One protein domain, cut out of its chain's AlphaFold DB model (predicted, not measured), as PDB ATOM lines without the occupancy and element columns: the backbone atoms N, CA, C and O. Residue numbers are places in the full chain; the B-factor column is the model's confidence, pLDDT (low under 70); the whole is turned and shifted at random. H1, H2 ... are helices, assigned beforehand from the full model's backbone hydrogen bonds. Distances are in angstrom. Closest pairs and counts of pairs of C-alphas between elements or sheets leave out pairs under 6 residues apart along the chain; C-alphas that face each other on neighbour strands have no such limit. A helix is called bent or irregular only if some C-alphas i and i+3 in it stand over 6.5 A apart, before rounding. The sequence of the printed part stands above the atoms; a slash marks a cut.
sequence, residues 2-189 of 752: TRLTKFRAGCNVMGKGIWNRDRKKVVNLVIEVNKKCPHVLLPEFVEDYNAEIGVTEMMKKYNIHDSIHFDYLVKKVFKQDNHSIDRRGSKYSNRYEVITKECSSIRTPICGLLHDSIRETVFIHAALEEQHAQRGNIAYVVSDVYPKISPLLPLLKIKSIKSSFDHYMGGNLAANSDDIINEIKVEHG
ATOM      1  N   THR A   2     -37.988   9.598 -52.865       63.75
ATOM      2  CA  THR A   2     -36.535   9.397 -52.822       63.75
ATOM      3  C   THR A   2     -36.114   8.225 -51.925       63.75
ATOM      4  O   THR A   2     -35.224   7.461 -52.299       63.75
ATOM      5  N   ARG A   3     -36.791   8.003 -50.783       73.38
ATOM      6  CA  ARG A   3     -36.464   6.920 -49.826       73.38
ATOM      7  C   ARG A   3     -36.652   5.506 -50.390       73.38
ATOM      8  O   ARG A   3     -35.794   4.645 -50.220       73.38
ATOM      9  N   LEU A   4     -37.735   5.267 -51.137       77.94
ATOM     10  CA  LEU A   4     -38.023   3.956 -51.740       77.94
ATOM     11  C   LEU A   4     -37.046   3.638 -52.881       77.94
ATOM     12  O   LEU A   4     -36.635   2.489 -53.051       77.94
ATOM     13  N   THR A   5     -36.618   4.662 -53.622       75.50
ATOM     14  CA  THR A   5     -35.571   4.542 -54.642       75.50
ATOM     15  C   THR A   5     -34.210   4.243 -54.007       75.50
ATOM     16  O   THR A   5     -33.524   3.326 -54.462       75.50
ATOM     17  N   LYS A   6     -33.847   4.933 -52.910       75.88
ATOM     18  CA  LYS A   6     -32.637   4.648 -52.110       75.88
ATOM     19  C   LYS A   6     -32.650   3.213 -51.565       75.88
ATOM     20  O   LYS A   6     -31.656   2.504 -51.708       75.88
ATOM     21  N   PHE A   7     -33.784   2.742 -51.041       82.50
ATOM     22  CA  PHE A   7     -33.962   1.354 -50.599       82.50
ATOM     23  C   PHE A   7     -33.725   0.347 -51.735       82.50
ATOM     24  O   PHE A   7     -32.947  -0.598 -51.578       82.50
ATOM     25  N   ARG A   8     -34.340   0.568 -52.905       81.12
ATOM     26  CA  ARG A   8     -34.189  -0.321 -54.070       81.12
ATOM     27  C   ARG A   8     -32.740  -0.363 -54.566       81.12
ATOM     28  O   ARG A   8     -32.230  -1.441 -54.862       81.12
ATOM     29  N   ALA A   9     -32.060   0.784 -54.587       78.88
ATOM     30  CA  ALA A   9     -30.640   0.875 -54.915       78.88
ATOM     31  C   ALA A   9     -29.758   0.146 -53.883       78.88
ATOM     32  O   ALA A   9     -28.877  -0.619 -54.268       78.88
ATOM     33  N   GLY A  10     -30.036   0.296 -52.584       76.75
ATOM     34  CA  GLY A  10     -29.337  -0.429 -51.517       76.75
ATOM     35  C   GLY A  10     -29.487  -1.951 -51.623       76.75
ATOM     36  O   GLY A  10     -28.523  -2.686 -51.410       76.75
ATOM     37  N   CYS A  11     -30.660  -2.432 -52.044       79.44
ATOM     38  CA  CYS A  11     -30.889  -3.852 -52.326       79.44
ATOM     39  C   CYS A  11     -30.090  -4.351 -53.546       79.44
ATOM     40  O   CYS A  11     -29.639  -5.496 -53.553       79.44
ATOM     41  N   ASN A  12     -29.877  -3.502 -54.561       69.69
ATOM     42  CA  ASN A  12     -29.075  -3.834 -55.746       69.69
ATOM     43  C   ASN A  12     -27.578  -3.948 -55.433       69.69
ATOM     44  O   ASN A  12     -26.919  -4.849 -55.941       69.69
ATOM     45  N   VAL A  13     -27.039  -3.075 -54.577       63.88
ATOM     46  CA  VAL A  13     -25.602  -3.057 -54.243       63.88
ATOM     47  C   VAL A  13     -25.178  -4.293 -53.437       63.88
ATOM     48  O   VAL A  13     -24.060  -4.781 -53.596       63.88
ATOM     49  N   MET A  14     -26.068  -4.844 -52.606       57.06
ATOM     50  CA  MET A  14     -25.782  -6.053 -51.818       57.06
ATOM     51  C   MET A  14     -26.008  -7.367 -52.588       57.06
ATOM     52  O   MET A  14     -25.592  -8.430 -52.130       57.06
ATOM     53  N   GLY A  15     -26.628  -7.313 -53.770       53.19
ATOM     54  CA  GLY A  15     -26.796  -8.455 -54.663       53.19
ATOM     55  C   GLY A  15     -25.740  -8.463 -55.764       53.19
ATOM     56  O   GLY A  15     -25.947  -7.878 -56.821       53.19
ATOM     57  N   LYS A  16     -24.623  -9.176 -55.579       46.94
ATOM     58  CA  LYS A  16     -23.752  -9.552 -56.708       46.94
ATOM     59  C   LYS A  16     -24.471 -10.604 -57.576       46.94
ATOM     60  O   LYS A  16     -24.162 -11.785 -57.476       46.94
ATOM     61  N   GLY A  17     -25.465 -10.202 -58.372       52.56
ATOM     62  CA  GLY A  17     -26.177 -11.090 -59.302       52.56
ATOM     63  C   GLY A  17     -27.657 -10.758 -59.518       52.56
ATOM     64  O   GLY A  17     -28.287 -10.075 -58.712       52.56
ATOM     65  N   ILE A  18     -28.194 -11.274 -60.631       53.50
ATOM     66  CA  ILE A  18     -29.607 -11.225 -61.039       53.50
ATOM     67  C   ILE A  18     -30.494 -11.652 -59.858       53.50
ATOM     68  O   ILE A  18     -30.277 -12.711 -59.269       53.50
ATOM     69  N   TRP A  19     -31.482 -10.829 -59.494       59.16
ATOM     70  CA  TRP A  19     -32.429 -11.168 -58.428       59.16
ATOM     71  C   TRP A  19     -33.190 -12.450 -58.780       59.16
ATOM     72  O   TRP A  19     -33.746 -12.555 -59.875       59.16
ATOM     73  N   ASN A  20     -33.274 -13.403 -57.847       71.69
ATOM     74  CA  ASN A  20     -34.228 -14.501 -57.989       71.69
ATOM     75  C   ASN A  20     -35.673 -13.963 -57.848       71.69
ATOM     76  O   ASN A  20     -35.909 -12.860 -57.334       71.69
ATOM     77  N   ARG A  21     -36.653 -14.733 -58.341       76.56
ATOM     78  CA  ARG A  21     -38.073 -14.331 -58.367       76.56
ATOM     79  C   ARG A  21     -38.589 -13.963 -56.968       76.56
ATOM     80  O   ARG A  21     -39.319 -12.983 -56.835       76.56
ATOM     81  N   ASP A  22     -38.162 -14.687 -55.937       77.62
ATOM     82  CA  ASP A  22     -38.635 -14.507 -54.560       77.62
ATOM     83  C   ASP A  22     -38.096 -13.236 -53.902       77.62
ATOM     84  O   ASP A  22     -38.864 -12.485 -53.301       77.62
ATOM     85  N   ARG A  23     -36.817 -12.900 -54.105       80.44
ATOM     86  CA  ARG A  23     -36.245 -11.636 -53.621       80.44
ATOM     87  C   ARG A  23     -36.948 -10.433 -54.229       80.44
ATOM     88  O   ARG A  23     -37.261  -9.484 -53.516       80.44
ATOM     89  N   LYS A  24     -37.244 -10.469 -55.534       81.56
ATOM     90  CA  LYS A  24     -37.994  -9.392 -56.205       81.56
ATOM     91  C   LYS A  24     -39.390  -9.228 -55.596       81.56
ATOM     92  O   LYS A  24     -39.808  -8.098 -55.344       81.56
ATOM     93  N   LYS A  25     -40.079 -10.342 -55.313       83.44
ATOM     94  CA  LYS A  25     -41.386 -10.348 -54.636       83.44
ATOM     95  C   LYS A  25     -41.298  -9.745 -53.230       83.44
ATOM     96  O   LYS A  25     -42.109  -8.885 -52.904       83.44
ATOM     97  N   VAL A  26     -40.304 -10.127 -52.425       87.19
ATOM     98  CA  VAL A  26     -40.139  -9.620 -51.048       87.19
ATOM     99  C   VAL A  26     -39.739  -8.142 -51.022       87.19
ATOM    100  O   VAL A  26     -40.300  -7.380 -50.242       87.19
ATOM    101  N   VAL A  27     -38.847  -7.689 -51.907       86.19
ATOM    102  CA  VAL A  27     -38.500  -6.259 -52.029       86.19
ATOM    103  C   VAL A  27     -39.731  -5.425 -52.389       86.19
ATOM    104  O   VAL A  27     -39.957  -4.373 -51.791       86.19
ATOM    105  N   ASN A  28     -40.546  -5.889 -53.340       85.44
ATOM    106  CA  ASN A  28     -41.789  -5.205 -53.694       85.44
ATOM    107  C   ASN A  28     -42.797  -5.220 -52.532       85.44
ATOM    108  O   ASN A  28     -43.401  -4.188 -52.264       85.44
ATOM    109  N   LEU A  29     -42.912  -6.332 -51.794       87.69
ATOM    110  CA  LEU A  29     -43.751  -6.419 -50.595       87.69
ATOM    111  C   LEU A  29     -43.321  -5.403 -49.527       87.69
ATOM    112  O   LEU A  29     -44.168  -4.694 -48.998       87.69
ATOM    113  N   VAL A  30     -42.019  -5.276 -49.244       87.50
ATOM    114  CA  VAL A  30     -41.496  -4.264 -48.306       87.50
ATOM    115  C   VAL A  30     -41.858  -2.850 -48.766       87.50
ATOM    116  O   VAL A  30     -42.250  -2.021 -47.948       87.50
ATOM    117  N   ILE A  31     -41.757  -2.570 -50.068       85.44
ATOM    118  CA  ILE A  31     -42.129  -1.269 -50.638       85.44
ATOM    119  C   ILE A  31     -43.634  -1.014 -50.491       85.44
ATOM    120  O   ILE A  31     -44.016   0.084 -50.097       85.44
ATOM    121  N   GLU A  32     -44.488  -1.991 -50.803       85.69
ATOM    122  CA  GLU A  32     -45.946  -1.879 -50.648       85.69
ATOM    123  C   GLU A  32     -46.339  -1.643 -49.189       85.69
ATOM    124  O   GLU A  32     -47.081  -0.707 -48.895       85.69
ATOM    125  N   VAL A  33     -45.768  -2.429 -48.273       87.12
ATOM    126  CA  VAL A  33     -45.988  -2.285 -46.832       87.12
ATOM    127  C   VAL A  33     -45.526  -0.910 -46.354       87.12
ATOM    128  O   VAL A  33     -46.319  -0.206 -45.746       87.12
ATOM    129  N   ASN A  34     -44.310  -0.457 -46.684       85.81
ATOM    130  CA  ASN A  34     -43.820   0.860 -46.246       85.81
ATOM    131  C   ASN A  34     -44.604   2.030 -46.865       85.81
ATOM    132  O   ASN A  34     -44.710   3.096 -46.258       85.81
ATOM    133  N   LYS A  35     -45.161   1.852 -48.071       80.50
ATOM    134  CA  LYS A  35     -46.043   2.853 -48.681       80.50
ATOM    135  C   LYS A  35     -47.315   3.051 -47.871       80.50
ATOM    136  O   LYS A  35     -47.812   4.167 -47.890       80.50
ATOM    137  N   LYS A  36     -47.858   2.026 -47.218       78.25
ATOM    138  CA  LYS A  36     -49.098   2.141 -46.436       78.25
ATOM    139  C   LYS A  36     -48.836   2.332 -44.944       78.25
ATOM    140  O   LYS A  36     -49.438   3.192 -44.324       78.25
ATOM    141  N   CYS A  37     -47.864   1.618 -44.398       83.81
ATOM    142  CA  CYS A  37     -47.512   1.635 -42.986       83.81
ATOM    143  C   CYS A  37     -46.003   1.921 -42.843       83.81
ATOM    144  O   CYS A  37     -45.190   0.993 -42.772       83.81
ATOM    145  N   PRO A  38     -45.588   3.204 -42.839       84.06
ATOM    146  CA  PRO A  38     -44.181   3.597 -42.953       84.06
ATOM    147  C   PRO A  38     -43.321   3.189 -41.748       84.06
ATOM    148  O   PRO A  38     -42.105   3.061 -41.877       84.06
ATOM    149  N   HIS A  39     -43.942   2.955 -40.590       86.25
ATOM    150  CA  HIS A  39     -43.263   2.535 -39.363       86.25
ATOM    151  C   HIS A  39     -43.271   1.015 -39.152       86.25
ATOM    152  O   HIS A  39     -42.786   0.551 -38.126       86.25
ATOM    153  N   VAL A  40     -43.774   0.218 -40.103       87.75
ATOM    154  CA  VAL A  40     -43.744  -1.250 -40.000       87.75
ATOM    155  C   VAL A  40     -42.361  -1.780 -40.367       87.75
ATOM    156  O   VAL A  40     -41.895  -1.648 -41.502       87.75
ATOM    157  N   LEU A  41     -41.730  -2.470 -39.417       87.75
ATOM    158  CA  LEU A  41     -40.558  -3.296 -39.674       87.75
ATOM    159  C   LEU A  41     -41.015  -4.710 -40.042       87.75
ATOM    160  O   LEU A  41     -41.218  -5.546 -39.165       87.75
ATOM    161  N   LEU A  42     -41.178  -4.966 -41.346       88.62
ATOM    162  CA  LEU A  42     -41.772  -6.209 -41.858       88.62
ATOM    163  C   LEU A  42     -41.200  -7.504 -41.241       88.62
ATOM    164  O   LEU A  42     -42.005  -8.354 -40.878       88.62
ATOM    165  N   PRO A  43     -39.874  -7.689 -41.079       85.31
ATOM    166  CA  PRO A  43     -39.334  -8.925 -40.510       85.31
ATOM    167  C   PRO A  43     -39.847  -9.185 -39.089       85.31
ATOM    168  O   PRO A  43     -40.308 -10.281 -38.798       85.31
ATOM    169  N   GLU A  44     -39.841  -8.160 -38.235       86.50
ATOM    170  CA  GLU A  44     -40.334  -8.288 -36.863       86.50
ATOM    171  C   GLU A  44     -41.857  -8.422 -36.825       86.50
ATOM    172  O   GLU A  44     -42.371  -9.176 -36.016       86.50
ATOM    173  N   PHE A  45     -42.587  -7.727 -37.707       88.25
ATOM    174  CA  PHE A  45     -44.046  -7.868 -37.793       88.25
ATOM    175  C   PHE A  45     -44.445  -9.315 -38.093       88.25
ATOM    176  O   PHE A  45     -45.378  -9.847 -37.500       88.25
ATOM    177  N   VAL A  46     -43.714  -9.958 -39.005       86.25
ATOM    178  CA  VAL A  46     -43.932 -11.353 -39.390       86.25
ATOM    179  C   VAL A  46     -43.573 -12.302 -38.235       86.25
ATOM    180  O   VAL A  46     -44.296 -13.269 -38.002       86.25
ATOM    181  N   GLU A  47     -42.492 -12.031 -37.495       84.44
ATOM    182  CA  GLU A  47     -42.109 -12.790 -36.292       84.44
ATOM    183  C   GLU A  47     -43.155 -12.672 -35.174       84.44
ATOM    184  O   GLU A  47     -43.597 -13.693 -34.655       84.44
ATOM    185  N   ASP A  48     -43.595 -11.457 -34.850       84.56
ATOM    186  CA  ASP A  48     -44.614 -11.190 -33.830       84.56
ATOM    187  C   ASP A  48     -45.963 -11.828 -34.178       84.56
ATOM    188  O   ASP A  48     -46.618 -12.408 -33.311       84.56
ATOM    189  N   TYR A  49     -46.370 -11.751 -35.450       83.38
ATOM    190  CA  TYR A  49     -47.596 -12.392 -35.921       83.38
ATOM    191  C   TYR A  49     -47.533 -13.912 -35.723       83.38
ATOM    192  O   TYR A  49     -48.481 -14.520 -35.229       83.38
ATOM    193  N   ASN A  50     -46.393 -14.526 -36.059       78.62
ATOM    194  CA  ASN A  50     -46.160 -15.956 -35.858       78.62
ATOM    195  C   ASN A  50     -46.033 -16.353 -34.383       78.62
ATOM    196  O   ASN A  50     -46.359 -17.484 -34.034       78.62
ATOM    197  N   ALA A  51     -45.555 -15.448 -33.531       78.00
ATOM    198  CA  ALA A  51     -45.495 -15.629 -32.084       78.00
ATOM    199  C   ALA A  51     -46.856 -15.408 -31.397       78.00
ATOM    200  O   ALA A  51     -46.928 -15.433 -30.170       78.00
ATOM    201  N   GLU A  52     -47.921 -15.196 -32.176       76.56
ATOM    202  CA  GLU A  52     -49.294 -15.005 -31.706       76.56
ATOM    203  C   GLU A  52     -49.477 -13.795 -30.779       76.56
ATOM    204  O   GLU A  52     -50.392 -13.770 -29.952       76.56
ATOM    205  N   ILE A  53     -48.657 -12.754 -30.959       78.06
ATOM    206  CA  ILE A  53     -48.840 -11.476 -30.264       78.06
ATOM    207  C   ILE A  53     -50.245 -10.926 -30.572       78.06
ATOM    208  O   ILE A  53     -50.746 -11.019 -31.697       78.06
ATOM    209  N   GLY A  54     -50.917 -10.372 -29.559       70.69
ATOM    210  CA  GLY A  54     -52.284  -9.866 -29.700       70.69
ATOM    211  C   GLY A  54     -52.386  -8.734 -30.729       70.69
ATOM    212  O   GLY A  54     -51.509  -7.874 -30.798       70.69
ATOM    213  N   VAL A  55     -53.482  -8.682 -31.499       73.44
ATOM    214  CA  VAL A  55     -53.685  -7.689 -32.579       73.44
ATOM    215  C   VAL A  55     -53.514  -6.257 -32.073       73.44
ATOM    216  O   VAL A  55     -52.770  -5.481 -32.663       73.44
ATOM    217  N   THR A  56     -54.118  -5.916 -30.934       71.31
ATOM    218  CA  THR A  56     -53.986  -4.587 -30.315       71.31
ATOM    219  C   THR A  56     -52.540  -4.259 -29.934       71.31
ATOM    220  O   THR A  56     -52.097  -3.120 -30.075       71.31
ATOM    221  N   GLU A  57     -51.784  -5.252 -29.464       76.88
ATOM    222  CA  GLU A  57     -50.379  -5.083 -29.092       76.88
ATOM    223  C   GLU A  57     -49.501  -4.879 -30.330       76.88
ATOM    224  O   GLU A  57     -48.672  -3.967 -30.348       76.88
ATOM    225  N   MET A  58     -49.744  -5.643 -31.396       80.94
ATOM    226  CA  MET A  58     -49.082  -5.453 -32.684       80.94
ATOM    227  C   MET A  58     -49.412  -4.090 -33.299       80.94
ATOM    228  O   MET A  58     -48.503  -3.358 -33.688       80.94
ATOM    229  N   MET A  59     -50.693  -3.713 -33.353       80.38
ATOM    230  CA  MET A  59     -51.120  -2.415 -33.877       80.38
ATOM    231  C   MET A  59     -50.411  -1.271 -33.156       80.38
ATOM    232  O   MET A  59     -49.836  -0.389 -33.792       80.38
ATOM    233  N   LYS A  60     -50.336  -1.352 -31.824       80.12
ATOM    234  CA  LYS A  60     -49.579  -0.403 -31.013       80.12
ATOM    235  C   LYS A  60     -48.087  -0.434 -31.348       80.12
ATOM    236  O   LYS A  60     -47.513   0.620 -31.587       80.12
ATOM    237  N   LYS A  61     -47.447  -1.609 -31.381       83.12
ATOM    238  CA  LYS A  61     -45.998  -1.745 -31.621       83.12
ATOM    239  C   LYS A  61     -45.564  -1.142 -32.961       83.12
ATOM    240  O   LYS A  61     -44.523  -0.489 -33.025       83.12
ATOM    241  N   TYR A  62     -46.368  -1.341 -34.002       85.19
ATOM    242  CA  TYR A  62     -46.057  -0.933 -35.372       85.19
ATOM    243  C   TYR A  62     -46.734   0.366 -35.815       85.19
ATOM    244  O   TYR A  62     -46.645   0.722 -36.990       85.19
ATOM    245  N   ASN A  63     -47.371   1.085 -34.885       79.12
ATOM    246  CA  ASN A  63     -48.066   2.342 -35.150       79.12
ATOM    247  C   ASN A  63     -49.147   2.220 -36.249       79.12
ATOM    248  O   ASN A  63     -49.271   3.070 -37.129       79.12
ATOM    249  N   ILE A  64     -49.898   1.116 -36.225       80.12
ATOM    250  CA  ILE A  64     -51.011   0.846 -37.141       80.12
ATOM    251  C   ILE A  64     -52.275   1.429 -36.508       80.12
ATOM    252  O   ILE A  64     -52.637   1.056 -35.393       80.12
ATOM    253  N   HIS A  65     -52.914   2.360 -37.214       70.69
ATOM    254  CA  HIS A  65     -53.971   3.202 -36.646       70.69
ATOM    255  C   HIS A  65     -55.311   2.475 -36.469       70.69
ATOM    256  O   HIS A  65     -55.978   2.663 -35.455       70.69
ATOM    257  N   ASP A  66     -55.669   1.583 -37.396       68.00
ATOM    258  CA  ASP A  66     -56.948   0.871 -37.369       68.00
ATOM    259  C   ASP A  66     -56.829  -0.603 -37.800       68.00
ATOM    260  O   ASP A  66     -55.797  -1.072 -38.301       68.00
ATOM    261  N   SER A  67     -57.905  -1.355 -37.566       67.81
ATOM    262  CA  SER A  67     -57.997  -2.774 -37.913       67.81
ATOM    263  C   SER A  67     -58.009  -3.019 -39.422       67.81
ATOM    264  O   SER A  67     -57.554  -4.072 -39.854       67.81
ATOM    265  N   ILE A  68     -58.444  -2.057 -40.242       68.44
ATOM    266  CA  ILE A  68     -58.465  -2.179 -41.708       68.44
ATOM    267  C   ILE A  68     -57.034  -2.207 -42.248       68.44
ATOM    268  O   ILE A  68     -56.702  -3.032 -43.101       68.44
ATOM    269  N   HIS A  69     -56.159  -1.345 -41.732       74.12
ATOM    270  CA  HIS A  69     -54.739  -1.324 -42.060       74.12
ATOM    271  C   HIS A  69     -54.027  -2.570 -41.535       74.12
ATOM    272  O   HIS A  69     -53.171  -3.123 -42.230       74.12
ATOM    273  N   PHE A  70     -54.398  -3.052 -40.345       80.44
ATOM    274  CA  PHE A  70     -53.887  -4.322 -39.833       80.44
ATOM    275  C   PHE A  70     -54.287  -5.490 -40.745       80.44
ATOM    276  O   PHE A  70     -53.424  -6.248 -41.189       80.44
ATOM    277  N   ASP A  71     -55.563  -5.584 -41.116       72.81
ATOM    278  CA  ASP A  71     -56.083  -6.600 -42.028       72.81
ATOM    279  C   ASP A  71     -55.440  -6.502 -43.409       72.81
ATOM    280  O   ASP A  71     -55.085  -7.521 -43.996       72.81
ATOM    281  N   TYR A  72     -55.233  -5.290 -43.931       80.31
ATOM    282  CA  TYR A  72     -54.492  -5.067 -45.171       80.31
ATOM    283  C   TYR A  72     -53.086  -5.667 -45.091       80.31
ATOM    284  O   TYR A  72     -52.677  -6.388 -46.006       80.31
ATOM    285  N   LEU A  73     -52.353  -5.411 -44.002       83.38
ATOM    286  CA  LEU A  73     -51.017  -5.970 -43.798       83.38
ATOM    287  C   LEU A  73     -51.069  -7.491 -43.721       83.38
ATOM    288  O   LEU A  73     -50.303  -8.154 -44.418       83.38
ATOM    289  N   VAL A  74     -51.992  -8.055 -42.945       81.50
ATOM    290  CA  VAL A  74     -52.142  -9.507 -42.814       81.50
ATOM    291  C   VAL A  74     -52.478 -10.146 -44.165       81.50
ATOM    292  O   VAL A  74     -51.807 -11.087 -44.588       81.50
ATOM    293  N   LYS A  75     -53.434  -9.586 -44.912       79.31
ATOM    294  CA  LYS A  75     -53.806 -10.037 -46.263       79.31
ATOM    295  C   LYS A  75     -52.640  -9.946 -47.236       79.31
ATOM    296  O   LYS A  75     -52.375 -10.887 -47.978       79.31
ATOM    297  N   LYS A  76     -51.888  -8.846 -47.232       83.50
ATOM    298  CA  LYS A  76     -50.745  -8.663 -48.139       83.50
ATOM    299  C   LYS A  76     -49.573  -9.576 -47.805       83.50
ATOM    300  O   LYS A  76     -48.982 -10.196 -48.697       83.50
ATOM    301  N   VAL A  77     -49.238  -9.677 -46.526       83.12
ATOM    302  CA  VAL A  77     -48.095 -10.451 -46.047       83.12
ATOM    303  C   VAL A  77     -48.395 -11.944 -46.108       83.12
ATOM    304  O   VAL A  77     -47.567 -12.687 -46.631       83.12
ATOM    305  N   PHE A  78     -49.585 -12.383 -45.693       79.06
ATOM    306  CA  PHE A  78     -49.925 -13.801 -45.533       79.06
ATOM    307  C   PHE A  78     -50.913 -14.359 -46.568       79.06
ATOM    308  O   PHE A  78     -51.064 -15.576 -46.624       79.06
ATOM    309  N   LYS A  79     -51.524 -13.527 -47.429       69.81
ATOM    310  CA  LYS A  79     -52.571 -13.935 -48.394       69.81
ATOM    311  C   LYS A  79     -53.743 -14.682 -47.724       69.81
ATOM    312  O   LYS A  79     -54.132 -15.754 -48.173       69.81
ATOM    313  N   GLN A  80     -54.260 -14.159 -46.611       61.38
ATOM    314  CA  GLN A  80     -55.475 -14.691 -45.978       61.38
ATOM    315  C   GLN A  80     -56.735 -14.129 -46.654       61.38
ATOM    316  O   GLN A  80     -56.843 -12.915 -46.808       61.38
ATOM    317  N   ASP A  81     -57.688 -14.992 -47.012       45.56
ATOM    318  CA  ASP A  81     -59.032 -14.580 -47.444       45.56
ATOM    319  C   ASP A  81     -59.904 -14.207 -46.230       45.56
ATOM    320  O   ASP A  81     -59.653 -14.666 -45.116       45.56
ATOM    321  N   ASN A  82     -60.941 -13.387 -46.456       38.53
ATOM    322  CA  ASN A  82     -61.812 -12.692 -45.480       38.53
ATOM    323  C   ASN A  82     -62.518 -13.548 -44.401       38.53
ATOM    324  O   ASN A  82     -63.350 -13.038 -43.649       38.53
ATOM    325  N   HIS A  83     -62.237 -14.842 -44.292       35.22
ATOM    326  CA  HIS A  83     -62.949 -15.746 -43.403       35.22
ATOM    327  C   HIS A  83     -61.975 -16.480 -42.476       35.22
ATOM    328  O   HIS A  83     -61.352 -17.466 -42.860       35.22
ATOM    329  N   SER A  84     -61.940 -16.026 -41.218       38.06
ATOM    330  CA  SER A  84     -61.275 -16.590 -40.027       38.06
ATOM    331  C   SER A  84     -59.868 -16.068 -39.687       38.06
ATOM    332  O   SER A  84     -58.850 -16.655 -40.035       38.06
ATOM    333  N   ILE A  85     -59.840 -15.040 -38.830       44.00
ATOM    334  CA  ILE A  85     -58.695 -14.701 -37.955       44.00
ATOM    335  C   ILE A  85     -58.340 -15.892 -37.019       44.00
ATOM    336  O   ILE A  85     -57.225 -15.975 -36.501       44.00
ATOM    337  N   ASP A  86     -59.259 -16.857 -36.877       39.56
ATOM    338  CA  ASP A  86     -59.184 -18.017 -35.977       39.56
ATOM    339  C   ASP A  86     -58.488 -19.273 -36.526       39.56
ATOM    340  O   ASP A  86     -58.313 -20.246 -35.793       39.56
ATOM    341  N   ARG A  87     -58.052 -19.309 -37.792       43.19
ATOM    342  CA  ARG A  87     -57.295 -20.465 -38.318       43.19
ATOM    343  C   ARG A  87     -55.800 -20.170 -38.402       43.19
ATOM    344  O   ARG A  87     -55.197 -20.215 -39.473       43.19
ATOM    345  N   ARG A  88     -55.189 -19.912 -37.243       53.22
ATOM    346  CA  ARG A  88     -53.728 -19.895 -37.070       53.22
ATOM    347  C   ARG A  88     -53.226 -21.341 -37.054       53.22
ATOM    348  O   ARG A  88     -53.416 -22.073 -36.090       53.22
ATOM    349  N   GLY A  89     -52.671 -21.798 -38.174       48.22
ATOM    350  CA  GLY A  89     -52.205 -23.174 -38.342       48.22
ATOM    351  C   GLY A  89     -51.245 -23.329 -39.520       48.22
ATOM    352  O   GLY A  89     -51.150 -22.448 -40.372       48.22
ATOM    353  N   SER A  90     -50.553 -24.473 -39.555       48.22
ATOM    354  CA  SER A  90     -49.383 -24.890 -40.363       48.22
ATOM    355  C   SER A  90     -49.379 -24.641 -41.886       48.22
ATOM    356  O   SER A  90     -48.441 -25.053 -42.565       48.22
ATOM    357  N   LYS A  91     -50.388 -23.980 -42.455       51.84
ATOM    358  CA  LYS A  91     -50.562 -23.766 -43.899       51.84
ATOM    359  C   LYS A  91     -49.665 -22.663 -44.486       51.84
ATOM    360  O   LYS A  91     -49.498 -22.612 -45.699       51.84
ATOM    361  N   TYR A  92     -49.074 -21.805 -43.650       60.75
ATOM    362  CA  TYR A  92     -48.307 -20.623 -44.083       60.75
ATOM    363  C   TYR A  92     -46.787 -20.722 -43.854       60.75
ATOM    364  O   TYR A  92     -46.071 -19.760 -44.143       60.75
ATOM    365  N   SER A  93     -46.276 -21.869 -43.380       62.00
ATOM    366  CA  SER A  93     -44.855 -22.054 -43.031       62.00
ATOM    367  C   SER A  93     -43.916 -21.733 -44.195       62.00
ATOM    368  O   SER A  93     -42.964 -20.982 -44.021       62.00
ATOM    369  N   ASN A  94     -44.242 -22.185 -45.410       68.19
ATOM    370  CA  ASN A  94     -43.396 -21.970 -46.589       68.19
ATOM    371  C   ASN A  94     -43.280 -20.483 -46.968       68.19
ATOM    372  O   ASN A  94     -42.202 -20.007 -47.319       68.19
ATOM    373  N   ARG A  95     -44.378 -19.716 -46.889       74.75
ATOM    374  CA  ARG A  95     -44.363 -18.278 -47.209       74.75
ATOM    375  C   ARG A  95     -43.650 -17.480 -46.123       74.75
ATOM    376  O   ARG A  95     -42.880 -16.579 -46.449       74.75
ATOM    377  N   TYR A  96     -43.877 -17.838 -44.862       79.12
ATOM    378  CA  TYR A  96     -43.139 -17.291 -43.730       79.12
ATOM    379  C   TYR A  96     -41.632 -17.515 -43.892       79.12
ATOM    380  O   TYR A  96     -40.865 -16.562 -43.814       79.12
ATOM    381  N   GLU A  97     -41.202 -18.739 -44.200       79.69
ATOM    382  CA  GLU A  97     -39.789 -19.072 -44.400       79.69
ATOM    383  C   GLU A  97     -39.158 -18.257 -45.532       79.69
ATOM    384  O   GLU A  97     -38.062 -17.718 -45.364       79.69
ATOM    385  N   VAL A  98     -39.856 -18.102 -46.663       82.56
ATOM    386  CA  VAL A  98     -39.381 -17.287 -47.793       82.56
ATOM    387  C   VAL A  98     -39.245 -15.815 -47.400       82.56
ATOM    388  O   VAL A  98     -38.199 -15.213 -47.657       82.56
ATOM    389  N   ILE A  99     -40.264 -15.235 -46.756       84.75
ATOM    390  CA  ILE A  99     -40.233 -13.833 -46.317       84.75
ATOM    391  C   ILE A  99     -39.097 -13.630 -45.313       84.75
ATOM    392  O   ILE A  99     -38.260 -12.758 -45.524       84.75
ATOM    393  N   THR A 100     -39.015 -14.455 -44.270       85.19
ATOM    394  CA  THR A 100     -38.000 -14.356 -43.211       85.19
ATOM    395  C   THR A 100     -36.583 -14.509 -43.765       85.19
ATOM    396  O   THR A 100     -35.695 -13.714 -43.435       85.19
ATOM    397  N   LYS A 101     -36.361 -15.478 -44.662       85.88
ATOM    398  CA  LYS A 101     -35.063 -15.712 -45.308       85.88
ATOM    399  C   LYS A 101     -34.628 -14.523 -46.161       85.88
ATOM    400  O   LYS A 101     -33.510 -14.028 -46.001       85.88
ATOM    401  N   GLU A 102     -35.488 -14.055 -47.063       87.81
ATOM    402  CA  GLU A 102     -35.126 -12.953 -47.956       87.81
ATOM    403  C   GLU A 102     -34.995 -11.639 -47.184       87.81
ATOM    404  O   GLU A 102     -33.996 -10.945 -47.369       87.81
ATOM    405  N   CYS A 103     -35.897 -11.343 -46.242       86.38
ATOM    406  CA  CYS A 103     -35.791 -10.194 -45.340       86.38
ATOM    407  C   CYS A 103     -34.475 -10.181 -44.556       86.38
ATOM    408  O   CYS A 103     -33.854  -9.128 -44.431       86.38
ATOM    409  N   SER A 104     -34.009 -11.340 -44.079       84.38
ATOM    410  CA  SER A 104     -32.710 -11.452 -43.404       84.38
ATOM    411  C   SER A 104     -31.551 -11.058 -44.324       84.38
ATOM    412  O   SER A 104     -30.616 -10.388 -43.889       84.38
ATOM    413  N   SER A 105     -31.635 -11.400 -45.615       82.62
ATOM    414  CA  SER A 105     -30.607 -11.068 -46.612       82.62
ATOM    415  C   SER A 105     -30.566  -9.582 -47.009       82.62
ATOM    416  O   SER A 105     -29.529  -9.099 -47.459       82.62
ATOM    417  N   ILE A 106     -31.666  -8.844 -46.808       84.38
ATOM    418  CA  ILE A 106     -31.782  -7.399 -47.088       84.38
ATOM    419  C   ILE A 106     -32.081  -6.574 -45.825       84.38
ATOM    420  O   ILE A 106     -32.582  -5.451 -45.914       84.38
ATOM    421  N   ARG A 107     -31.752  -7.103 -44.639       84.19
ATOM    422  CA  ARG A 107     -32.098  -6.490 -43.347       84.19
ATOM    423  C   ARG A 107     -31.568  -5.064 -43.210       84.19
ATOM    424  O   ARG A 107     -32.299  -4.188 -42.765       84.19
ATOM    425  N   THR A 108     -30.334  -4.809 -43.646       82.12
ATOM    426  CA  THR A 108     -29.708  -3.479 -43.560       82.12
ATOM    427  C   THR A 108     -30.480  -2.410 -44.357       82.12
ATOM    428  O   THR A 108     -30.851  -1.402 -43.758       82.12
ATOM    429  N   PRO A 109     -30.806  -2.608 -45.653       82.25
ATOM    430  CA  PRO A 109     -31.725  -1.739 -46.386       82.25
ATOM    431  C   PRO A 109     -33.086  -1.553 -45.714       82.25
ATOM    432  O   PRO A 109     -33.579  -0.430 -45.687       82.25
ATOM    433  N   ILE A 110     -33.691  -2.618 -45.170       84.31
ATOM    434  CA  ILE A 110     -34.998  -2.527 -44.495       84.31
ATOM    435  C   ILE A 110     -34.900  -1.611 -43.265       84.31
ATOM    436  O   ILE A 110     -35.724  -0.713 -43.099       84.31
ATOM    437  N   CYS A 111     -33.875  -1.790 -42.427       81.00
ATOM    438  CA  CYS A 111     -33.631  -0.918 -41.279       81.00
ATOM    439  C   CYS A 111     -33.348   0.527 -41.714       81.00
ATOM    440  O   CYS A 111     -33.883   1.454 -41.115       81.00
ATOM    441  N   GLY A 112     -32.579   0.731 -42.789       81.38
ATOM    442  CA  GLY A 112     -32.349   2.059 -43.366       81.38
ATOM    443  C   GLY A 112     -33.644   2.744 -43.811       81.38
ATOM    444  O   GLY A 112     -33.854   3.913 -43.503       81.38
ATOM    445  N   LEU A 113     -34.555   2.002 -44.451       83.62
ATOM    446  CA  LEU A 113     -35.865   2.510 -44.866       83.62
ATOM    447  C   LEU A 113     -36.752   2.893 -43.667       83.62
ATOM    448  O   LEU A 113     -37.434   3.921 -43.708       83.62
ATOM    449  N   LEU A 114     -36.733   2.096 -42.592       83.81
ATOM    450  CA  LEU A 114     -37.415   2.433 -41.340       83.81
ATOM    451  C   LEU A 114     -36.824   3.705 -40.720       83.81
ATOM    452  O   LEU A 114     -37.570   4.594 -40.316       83.81
ATOM    453  N   HIS A 115     -35.496   3.816 -40.667       81.75
ATOM    454  CA  HIS A 115     -34.828   4.996 -40.126       81.75
ATOM    455  C   HIS A 115     -35.153   6.252 -40.938       81.75
ATOM    456  O   HIS A 115     -35.452   7.289 -40.355       81.75
ATOM    457  N   ASP A 116     -35.165   6.165 -42.267       79.19
ATOM    458  CA  ASP A 116     -35.602   7.269 -43.124       79.19
ATOM    459  C   ASP A 116     -37.047   7.676 -42.821       79.19
ATOM    460  O   ASP A 116     -37.325   8.862 -42.664       79.19
ATOM    461  N   SER A 117     -37.940   6.699 -42.642       82.12
ATOM    462  CA  SER A 117     -39.351   6.942 -42.318       82.12
ATOM    463  C   SER A 117     -39.520   7.644 -40.961       82.12
ATOM    464  O   SER A 117     -40.221   8.647 -40.860       82.12
ATOM    465  N   ILE A 118     -38.838   7.166 -39.918       79.88
ATOM    466  CA  ILE A 118     -38.851   7.787 -38.582       79.88
ATOM    467  C   ILE A 118     -38.268   9.201 -38.637       79.88
ATOM    468  O   ILE A 118     -38.813  10.132 -38.047       79.88
ATOM    469  N   ARG A 119     -37.157   9.372 -39.354       77.75
ATOM    470  CA  ARG A 119     -36.492  10.663 -39.499       77.75
ATOM    471  C   ARG A 119     -37.410  11.672 -40.189       77.75
ATOM    472  O   ARG A 119     -37.561  12.779 -39.688       77.75
ATOM    473  N   GLU A 120     -38.061  11.288 -41.285       78.19
ATOM    474  CA  GLU A 120     -39.056  12.121 -41.972       78.19
ATOM    475  C   GLU A 120     -40.216  12.518 -41.046       78.19
ATOM    476  O   GLU A 120     -40.552  13.698 -40.993       78.19
ATOM    477  N   THR A 121     -40.762  11.594 -40.243       80.44
ATOM    478  CA  THR A 121     -41.774  11.918 -39.216       80.44
ATOM    479  C   THR A 121     -41.289  13.024 -38.270       80.44
ATOM    480  O   THR A 121     -42.024  13.977 -38.015       80.44
ATOM    481  N   VAL A 122     -40.045  12.937 -37.782       77.44
ATOM    482  CA  VAL A 122     -39.463  13.942 -36.875       77.44
ATOM    483  C   VAL A 122     -39.315  15.302 -37.557       77.44
ATOM    484  O   VAL A 122     -39.678  16.320 -36.971       77.44
ATOM    485  N   PHE A 123     -38.829  15.335 -38.800       74.12
ATOM    486  CA  PHE A 123     -38.673  16.583 -39.554       74.12
ATOM    487  C   PHE A 123     -40.010  17.247 -39.886       74.12
ATOM    488  O   PHE A 123     -40.129  18.463 -39.761       74.12
ATOM    489  N   ILE A 124     -41.019  16.468 -40.279       73.69
ATOM    490  CA  ILE A 124     -42.356  16.996 -40.582       73.69
ATOM    491  C   ILE A 124     -42.971  17.587 -39.314       73.69
ATOM    492  O   ILE A 124     -43.491  18.697 -39.342       73.69
ATOM    493  N   HIS A 125     -42.858  16.896 -38.182       74.06
ATOM    494  CA  HIS A 125     -43.363  17.410 -36.913       74.06
ATOM    495  C   HIS A 125     -42.625  18.679 -36.460       74.06
ATOM    496  O   HIS A 125     -43.260  19.629 -36.013       74.06
ATOM    497  N   ALA A 126     -41.301  18.732 -36.632       71.31
ATOM    498  CA  ALA A 126     -40.498  19.927 -36.376       71.31
ATOM    499  C   ALA A 126     -40.926  21.115 -37.246       71.31
ATOM    500  O   ALA A 126     -41.081  22.224 -36.742       71.31
ATOM    501  N   ALA A 127     -41.188  20.873 -38.531       65.31
ATOM    502  CA  ALA A 127     -41.696  21.890 -39.447       65.31
ATOM    503  C   ALA A 127     -43.110  22.384 -39.080       65.31
ATOM    504  O   ALA A 127     -43.466  23.506 -39.430       65.31
ATOM    505  N   LEU A 128     -43.915  21.572 -38.384       65.75
ATOM    506  CA  LEU A 128     -45.239  21.968 -37.893       65.75
ATOM    507  C   LEU A 128     -45.193  22.750 -36.572       65.75
ATOM    508  O   LEU A 128     -46.047  23.611 -36.365       65.75
ATOM    509  N   GLU A 129     -44.242  22.462 -35.675       65.00
ATOM    510  CA  GLU A 129     -44.076  23.219 -34.420       65.00
ATOM    511  C   GLU A 129     -43.476  24.608 -34.670       65.00
ATOM    512  O   GLU A 129     -43.950  25.607 -34.131       65.00
ATOM    513  N   GLU A 130     -42.470  24.682 -35.534       59.59
ATOM    514  CA  GLU A 130     -41.781  25.917 -35.889       59.59
ATOM    515  C   GLU A 130     -42.319  26.416 -37.225       59.59
ATOM    516  O   GLU A 130     -41.756  26.151 -38.288       59.59
ATOM    517  N   GLN A 131     -43.418  27.176 -37.166       50.06
ATOM    518  CA  GLN A 131     -44.097  27.803 -38.315       50.06
ATOM    519  C   GLN A 131     -43.164  28.623 -39.247       50.06
ATOM    520  O   GLN A 131     -43.603  29.044 -40.319       50.06
ATOM    521  N   HIS A 132     -41.899  28.834 -38.848       48.09
ATOM    522  CA  HIS A 132     -40.854  29.633 -39.493       48.09
ATOM    523  C   HIS A 132     -39.465  28.963 -39.454       48.09
ATOM    524  O   HIS A 132     -38.468  29.601 -39.106       48.09
ATOM    525  N   ALA A 133     -39.351  27.673 -39.780       46.06
ATOM    526  CA  ALA A 133     -38.045  27.012 -39.787       46.06
ATOM    527  C   ALA A 133     -37.095  27.598 -40.864       46.06
ATOM    528  O   ALA A 133     -37.068  27.163 -42.019       46.06
ATOM    529  N   GLN A 134     -36.266  28.578 -40.489       51.56
ATOM    530  CA  GLN A 134     -35.110  28.996 -41.282       51.56
ATOM    531  C   GLN A 134     -34.081  27.854 -41.326       51.56
ATOM    532  O   GLN A 134     -33.823  27.206 -40.309       51.56
ATOM    533  N   ARG A 135     -33.453  27.634 -42.497       49.84
ATOM    534  CA  ARG A 135     -32.487  26.542 -42.782       49.84
ATOM    535  C   ARG A 135     -31.432  26.315 -41.678       49.84
ATOM    536  O   ARG A 135     -31.004  25.185 -41.487       49.84
ATOM    537  N   GLY A 136     -31.032  27.353 -40.937       52.69
ATOM    538  CA  GLY A 136     -30.023  27.267 -39.872       52.69
ATOM    539  C   GLY A 136     -30.489  26.683 -38.528       52.69
ATOM    540  O   GLY A 136     -29.649  26.203 -37.775       52.69
ATOM    541  N   ASN A 137     -31.794  26.676 -38.221       59.06
ATOM    542  CA  ASN A 137     -32.313  26.261 -36.904       59.06
ATOM    543  C   ASN A 137     -32.813  24.813 -36.858       59.06
ATOM    544  O   ASN A 137     -33.138  24.299 -35.792       59.06
ATOM    545  N   ILE A 138     -32.864  24.114 -37.989       60.34
ATOM    546  CA  ILE A 138     -33.555  22.823 -38.079       60.34
ATOM    547  C   ILE A 138     -32.864  21.723 -37.268       60.34
ATOM    548  O   ILE A 138     -33.547  20.908 -36.656       60.34
ATOM    549  N   ALA A 139     -31.533  21.731 -37.171       62.78
ATOM    550  CA  ALA A 139     -30.819  20.809 -36.286       62.78
ATOM    551  C   ALA A 139     -31.196  21.018 -34.804       62.78
ATOM    552  O   ALA A 139     -31.335  20.045 -34.065       62.78
ATOM    553  N   TYR A 140     -31.418  22.271 -34.391       67.19
ATOM    554  CA  TYR A 140     -31.867  22.612 -33.042       67.19
ATOM    555  C   TYR A 140     -33.315  22.163 -32.807       67.19
ATOM    556  O   TYR A 140     -33.584  21.456 -31.839       67.19
ATOM    557  N   VAL A 141     -34.228  22.470 -33.734       65.50
ATOM    558  CA  VAL A 141     -35.643  22.070 -33.626       65.50
ATOM    559  C   VAL A 141     -35.790  20.549 -33.619       65.50
ATOM    560  O   VAL A 141     -36.499  19.998 -32.786       65.50
ATOM    561  N   VAL A 142     -35.066  19.832 -34.482       70.44
ATOM    562  CA  VAL A 142     -35.050  18.360 -34.479       70.44
ATOM    563  C   VAL A 142     -34.518  17.813 -33.156       70.44
ATOM    564  O   VAL A 142     -35.051  16.820 -32.665       70.44
ATOM    565  N   SER A 143     -33.512  18.457 -32.553       70.88
ATOM    566  CA  SER A 143     -32.994  18.047 -31.241       70.88
ATOM    567  C   SER A 143     -34.006  18.233 -30.102       70.88
ATOM    568  O   SER A 143     -33.988  17.445 -29.162       70.88
ATOM    569  N   ASP A 144     -34.917  19.208 -30.213       72.69
ATOM    570  CA  ASP A 144     -35.996  19.444 -29.243       72.69
ATOM    571  C   ASP A 144     -37.221  18.541 -29.487       72.69
ATOM    572  O   ASP A 144     -37.856  18.044 -28.557       72.69
ATOM    573  N   VAL A 145     -37.532  18.267 -30.755       74.50
ATOM    574  CA  VAL A 145     -38.707  17.492 -31.178       74.50
ATOM    575  C   VAL A 145     -38.472  15.984 -31.082       74.50
ATOM    576  O   VAL A 145     -39.375  15.232 -30.704       74.50
ATOM    577  N   TYR A 146     -37.259  15.508 -31.374       78.50
ATOM    578  CA  TYR A 146     -36.937  14.081 -31.339       78.50
ATOM    579  C   TYR A 146     -37.211  13.419 -29.971       78.50
ATOM    580  O   TYR A 146     -37.863  12.370 -29.951       78.50
ATOM    581  N   PRO A 147     -36.821  14.008 -28.820       79.00
ATOM    582  CA  PRO A 147     -37.164  13.472 -27.504       79.00
ATOM    583  C   PRO A 147     -38.672  13.365 -27.244       79.00
ATOM    584  O   PRO A 147     -39.081  12.454 -26.527       79.00
ATOM    585  N   LYS A 148     -39.492  14.249 -27.835       78.56
ATOM    586  CA  LYS A 148     -40.961  14.240 -27.698       78.56
ATOM    587  C   LYS A 148     -41.605  13.134 -28.542       78.56
ATOM    588  O   LYS A 148     -42.533  12.478 -28.084       78.56
ATOM    589  N   ILE A 149     -41.083  12.889 -29.747       75.25
ATOM    590  CA  ILE A 149     -41.633  11.902 -30.694       75.25
ATOM    591  C   ILE A 149     -41.119  10.488 -30.438       75.25
ATOM    592  O   ILE A 149     -41.874   9.530 -30.587       75.25
ATOM    593  N   SER A 150     -39.849  10.315 -30.056       76.62
ATOM    594  CA  SER A 150     -39.264   8.972 -29.924       76.62
ATOM    595  C   SER A 150     -40.048   8.021 -28.996       76.62
ATOM    596  O   SER A 150     -40.166   6.845 -29.346       76.62
ATOM    597  N   PRO A 151     -40.661   8.470 -27.876       78.25
ATOM    598  CA  PRO A 151     -41.490   7.612 -27.025       78.25
ATOM    599  C   PRO A 151     -42.796   7.151 -27.690       78.25
ATOM    600  O   PRO A 151     -43.335   6.107 -27.299       78.25
ATOM    601  N   LEU A 152     -43.288   7.917 -28.672       73.88
ATOM    602  CA  LEU A 152     -44.508   7.657 -29.441       73.88
ATOM    603  C   LEU A 152     -44.284   6.666 -30.590       73.88
ATOM    604  O   LEU A 152     -45.252   6.195 -31.169       73.88
ATOM    605  N   LEU A 153     -43.031   6.311 -30.895       79.12
ATOM    606  CA  LEU A 153     -42.664   5.342 -31.929       79.12
ATOM    607  C   LEU A 153     -42.153   4.052 -31.269       79.12
ATOM    608  O   LEU A 153     -40.967   3.960 -30.937       79.12
ATOM    609  N   PRO A 154     -43.000   3.029 -31.043       76.75
ATOM    610  CA  PRO A 154     -42.657   1.934 -30.134       76.75
ATOM    611  C   PRO A 154     -41.494   1.054 -30.596       76.75
ATOM    612  O   PRO A 154     -40.813   0.482 -29.749       76.75
ATOM    613  N   LEU A 155     -41.177   1.015 -31.894       78.12
ATOM    614  CA  LEU A 155     -39.962   0.355 -32.389       78.12
ATOM    615  C   LEU A 155     -38.665   0.998 -31.867       78.12
ATOM    616  O   LEU A 155     -37.679   0.294 -31.668       78.12
ATOM    617  N   LEU A 156     -38.660   2.295 -31.536       77.88
ATOM    618  CA  LEU A 156     -37.523   2.942 -30.866       77.88
ATOM    619  C   LEU A 156     -37.405   2.564 -29.379       77.88
ATOM    620  O   LEU A 156     -36.439   2.948 -28.723       77.88
ATOM    621  N   LYS A 157     -38.346   1.790 -28.821       76.31
ATOM    622  CA  LYS A 157     -38.179   1.167 -27.496       76.31
ATOM    623  C   LYS A 157     -37.304  -0.085 -27.569       76.31
ATOM    624  O   LYS A 157     -36.739  -0.493 -26.555       76.31
ATOM    625  N   ILE A 158     -37.144  -0.672 -28.757       78.00
ATOM    626  CA  ILE A 158     -36.261  -1.816 -28.982       78.00
ATOM    627  C   ILE A 158     -34.817  -1.311 -28.994       78.00
ATOM    628  O   ILE A 158     -34.417  -0.537 -29.862       78.00
ATOM    629  N   LYS A 159     -34.012  -1.755 -28.022       77.94
ATOM    630  CA  LYS A 159     -32.656  -1.231 -27.781       77.94
ATOM    631  C   LYS A 159     -31.746  -1.312 -29.013       77.94
ATOM    632  O   LYS A 159     -31.009  -0.369 -29.274       77.94
ATOM    633  N   SER A 160     -31.805  -2.408 -29.771       75.88
ATOM    634  CA  SER A 160     -31.003  -2.599 -30.989       75.88
ATOM    635  C   SER A 160     -31.364  -1.595 -32.088       75.88
ATOM    636  O   SER A 160     -30.467  -0.992 -32.678       75.88
ATOM    637  N   ILE A 161     -32.661  -1.370 -32.319       77.06
ATOM    638  CA  ILE A 161     -33.161  -0.384 -33.284       77.06
ATOM    639  C   ILE A 161     -32.794   1.021 -32.817       77.06
ATOM    640  O   ILE A 161     -32.213   1.779 -33.584       77.06
ATOM    641  N   LYS A 162     -33.048   1.346 -31.543       80.94
ATOM    642  CA  LYS A 162     -32.721   2.654 -30.973       80.94
ATOM    643  C   LYS A 162     -31.241   2.984 -31.110       80.94
ATOM    644  O   LYS A 162     -30.915   4.035 -31.631       80.94
ATOM    645  N   SER A 163     -30.339   2.085 -30.717       79.50
ATOM    646  CA  SER A 163     -28.898   2.336 -30.832       79.50
ATOM    647  C   SER A 163     -28.445   2.503 -32.285       79.50
ATOM    648  O   SER A 163     -27.604   3.356 -32.568       79.50
ATOM    649  N   SER A 164     -29.014   1.731 -33.216       76.88
ATOM    650  CA  SER A 164     -28.724   1.899 -34.643       76.88
ATOM    651  C   SER A 164     -29.282   3.211 -35.198       76.88
ATOM    652  O   SER A 164     -28.644   3.818 -36.057       76.88
ATOM    653  N   PHE A 165     -30.450   3.641 -34.724       79.25
ATOM    654  CA  PHE A 165     -31.091   4.886 -35.123       79.25
ATOM    655  C   PHE A 165     -30.395   6.111 -34.514       79.25
ATOM    656  O   PHE A 165     -30.149   7.074 -35.225       79.25
ATOM    657  N   ASP A 166     -29.997   6.068 -33.243       77.25
ATOM    658  CA  ASP A 166     -29.240   7.134 -32.575       77.25
ATOM    659  C   ASP A 166     -27.898   7.368 -33.286       77.25
ATOM    660  O   ASP A 166     -27.508   8.506 -33.540       77.25
ATOM    661  N   HIS A 167     -27.218   6.290 -33.697       74.81
ATOM    662  CA  HIS A 167     -26.024   6.386 -34.536       74.81
ATOM    663  C   HIS A 167     -26.332   6.975 -35.923       74.81
ATOM    664  O   HIS A 167     -25.574   7.806 -36.420       74.81
ATOM    665  N   TYR A 168     -27.461   6.587 -36.529       70.81
ATOM    666  CA  TYR A 168     -27.938   7.133 -37.803       70.81
ATOM    667  C   TYR A 168     -28.261   8.635 -37.718       70.81
ATOM    668  O   TYR A 168     -27.969   9.386 -38.648       70.81
ATOM    669  N   MET A 169     -28.815   9.083 -36.588       67.75
ATOM    670  CA  MET A 169     -29.133  10.483 -36.305       67.75
ATOM    671  C   MET A 169     -27.897  11.312 -35.940       67.75
ATOM    672  O   MET A 169     -27.863  12.494 -36.256       67.75
ATOM    673  N   GLY A 170     -26.866  10.715 -35.330       62.44
ATOM    674  CA  GLY A 170     -25.628  11.396 -34.927       62.44
ATOM    675  C   GLY A 170     -24.680  11.811 -36.068       62.44
ATOM    676  O   GLY A 170     -23.633  12.397 -35.795       62.44
ATOM    677  N   GLY A 171     -25.009  11.505 -37.330       63.62
ATOM    678  CA  GLY A 171     -24.279  11.966 -38.520       63.62
ATOM    679  C   GLY A 171     -24.547  13.440 -38.876       63.62
ATOM    680  O   GLY A 171     -25.196  14.157 -38.125       63.62
ATOM    681  N   ASN A 172     -24.057  13.908 -40.035       60.66
ATOM    682  CA  ASN A 172     -24.193  15.300 -40.508       60.66
ATOM    683  C   ASN A 172     -25.670  15.696 -40.768       60.66
ATOM    684  O   ASN A 172     -26.144  15.708 -41.906       60.66
ATOM    685  N   LEU A 173     -26.392  15.999 -39.686       62.34
ATOM    686  CA  LEU A 173     -27.801  16.398 -39.636       62.34
ATOM    687  C   LEU A 173     -28.107  17.565 -40.577       62.34
ATOM    688  O   LEU A 173     -29.164  17.562 -41.195       62.34
ATOM    689  N   ALA A 174     -27.177  18.512 -40.731       58.03
ATOM    690  CA  ALA A 174     -27.342  19.667 -41.608       58.03
ATOM    691  C   ALA A 174     -27.466  19.250 -43.084       58.03
ATOM    692  O   ALA A 174     -28.471  19.556 -43.722       58.03
ATOM    693  N   ALA A 175     -26.518  18.457 -43.596       60.44
ATOM    694  CA  ALA A 175     -26.551  17.983 -44.984       60.44
ATOM    695  C   ALA A 175     -27.767  17.081 -45.274       60.44
ATOM    696  O   ALA A 175     -28.378  17.180 -46.332       60.44
ATOM    697  N   ASN A 176     -28.154  16.237 -44.312       60.66
ATOM    698  CA  ASN A 176     -29.323  15.363 -44.451       60.66
ATOM    699  C   ASN A 176     -30.657  16.118 -44.318       60.66
ATOM    700  O   ASN A 176     -31.667  15.675 -44.865       60.66
ATOM    701  N   SER A 177     -30.680  17.236 -43.584       60.41
ATOM    702  CA  SER A 177     -31.876  18.066 -43.431       60.41
ATOM    703  C   SER A 177     -32.235  18.791 -44.725       60.41
ATOM    704  O   SER A 177     -33.413  18.842 -45.063       60.41
ATOM    705  N   ASP A 178     -31.248  19.262 -45.494       61.31
ATOM    706  CA  ASP A 178     -31.486  19.977 -46.753       61.31
ATOM    707  C   ASP A 178     -32.215  19.112 -47.792       61.31
ATOM    708  O   ASP A 178     -33.163  19.585 -48.418       61.31
ATOM    709  N   ASP A 179     -31.843  17.835 -47.927       61.41
ATOM    710  CA  ASP A 179     -32.522  16.879 -48.814       61.41
ATOM    711  C   ASP A 179     -34.008  16.721 -48.452       61.41
ATOM    712  O   ASP A 179     -34.877  16.761 -49.324       61.41
ATOM    713  N   ILE A 180     -34.308  16.582 -47.157       59.66
ATOM    714  CA  ILE A 180     -35.669  16.351 -46.655       59.66
ATOM    715  C   ILE A 180     -36.502  17.626 -46.744       59.66
ATOM    716  O   ILE A 180     -37.642  17.580 -47.187       59.66
ATOM    717  N   ILE A 181     -35.937  18.778 -46.380       60.34
ATOM    718  CA  ILE A 181     -36.606  20.077 -46.507       60.34
ATOM    719  C   ILE A 181     -36.917  20.369 -47.974       60.34
ATOM    720  O   ILE A 181     -37.984  20.896 -48.276       60.34
ATOM    721  N   ASN A 182     -36.005  20.045 -48.893       62.06
ATOM    722  CA  ASN A 182     -36.248  20.213 -50.320       62.06
ATOM    723  C   ASN A 182     -37.332  19.240 -50.819       62.06
ATOM    724  O   ASN A 182     -38.187  19.671 -51.586       62.06
ATOM    725  N   GLU A 183     -37.370  17.987 -50.348       60.06
ATOM    726  CA  GLU A 183     -38.457  17.040 -50.667       60.06
ATOM    727  C   GLU A 183     -39.810  17.531 -50.114       60.06
ATOM    728  O   GLU A 183     -40.782  17.585 -50.865       60.06
ATOM    729  N   ILE A 184     -39.852  18.033 -48.872       57.94
ATOM    730  CA  ILE A 184     -41.030  18.681 -48.262       57.94
ATOM    731  C   ILE A 184     -41.471  19.898 -49.094       57.94
ATOM    732  O   ILE A 184     -42.651  20.051 -49.400       57.94
ATOM    733  N   LYS A 185     -40.542  20.766 -49.512       57.19
ATOM    734  CA  LYS A 185     -40.856  21.963 -50.314       57.19
ATOM    735  C   LYS A 185     -41.400  21.625 -51.699       57.19
ATOM    736  O   LYS A 185     -42.344  22.276 -52.141       57.19
ATOM    737  N   VAL A 186     -40.822  20.627 -52.369       57.69
ATOM    738  CA  VAL A 186     -41.269  20.153 -53.688       57.69
ATOM    739  C   VAL A 186     -42.657  19.525 -53.591       57.69
ATOM    740  O   VAL A 186     -43.527  19.852 -54.394       57.69
ATOM    741  N   GLU A 187     -42.891  18.673 -52.594       51.75
ATOM    742  CA  GLU A 187     -44.167  17.974 -52.424       51.75
ATOM    743  C   GLU A 187     -45.306  18.911 -51.983       51.75
ATOM    744  O   GLU A 187     -46.454  18.715 -52.376       51.75
ATOM    745  N   HIS A 188     -44.993  19.981 -51.244       48.62
ATOM    746  CA  HIS A 188     -45.969  20.979 -50.786       48.62
ATOM    747  C   HIS A 188     -46.048  22.253 -51.652       48.62
ATOM    748  O   HIS A 188     -46.742  23.201 -51.279       48.62
ATOM    749  N   GLY A 189     -45.370  22.305 -52.805       42.72
ATOM    750  CA  GLY A 189     -45.463  23.432 -53.747       42.72
ATOM    751  C   GLY A 189     -44.889  24.763 -53.233       42.72
ATOM    752  O   GLY A 189     -45.335  25.835 -53.651       42.72
TER     753      GLY A 189
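This is residues 2 to 189 of the 752 residues of the protein "SWIM-type domain-containing protein" of Cenarchaeum symbiosum (strain A) (UniProt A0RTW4). Two groups of helices sit toward opposite ends of an all-helical body: H2 to H6 make one, H8 and H11 on the far part of H7 the other. The long H7 runs from beside the end of H6 into the second group, with H1 along its first part and H9 and H10 on another side. The printed part has 188 residues with eleven named helices, H1 to H11 in order, and no named strand. It is compact, with a radius of gyration of the C-alphas of 17.9 A and spans of 55 by 41 by 34 A.

H1 is residues 2 to 14, with C-alpha 2 at (-36.535, 9.397, -52.822). H2 is residues 21 to 36, 23.1 A long; H3 is 42 to 50, H4 55 to 61 and H5 67 to 78. H6, residues 90 to 105, measures 24.1 A and is irregular, C-alphas 91 and 94 being 7.9 A apart. H7, residues 107 to 129, is the longest at 33.3 A, from C-alpha 107 at (-32.098, -6.490, -43.347). H8, residues 138 to 152, is only just irregular: C-alphas 148 and 151 are 6.7 A apart. H9 is 154 to 157, H10 159 to 169 and H11 173 to 187, with C-alpha 187 at (-44.167, 17.974, -52.424).

H1, H2 and H7 form a bundle, three helices side by side. H1 touches residues 109 to 116 of H7, closest at C-alphas 7 and 109, 5.7 A, at a shallow tilt of 18 degrees, opposite ways. H1 and H2, a hairpin, only just touch, with 3 pairs of C-alphas within 8 A, closest Leu 4 and Ile 31. H2 touches H6 about perpendicular at 88 degrees, closest at C-alphas 23 and 102, 5.9 A. H3 touches H6, closest at C-alphas 43 and 103, 6.1 A. H4 only just touches H5, with 3 pairs of C-alphas within 8 A, closest Met 59 and Phe 70. H7 touches H8 with residues 122 to 126, closest at C-alphas 126 and 141, 6.0 A. H8 touches H11, closest at C-alphas 139 and 173, 6.3 A. H9 and H10 touch only at the corner, closest at C-alphas 156 and 162, 4.8 A. Every O i to N i+4 pair is within hydrogen-bond range in H1, H2, H3, H4, H5, H7 and H10, against 10 of 12 in H6, 7 of 11 in H8 and 9 of 11 in H11; H9 is too short for such a pair.

The two C-alphas farthest apart, Ser 90 and Gln 134, are 55.8 A apart. The printed part has no cut. The link from H5 to H6, 11 residues, is long. Mean pLDDT of the printed part is 72.1; 64 residues are under 70, among them 79 to 94, 127 to 141 and 169 to 189.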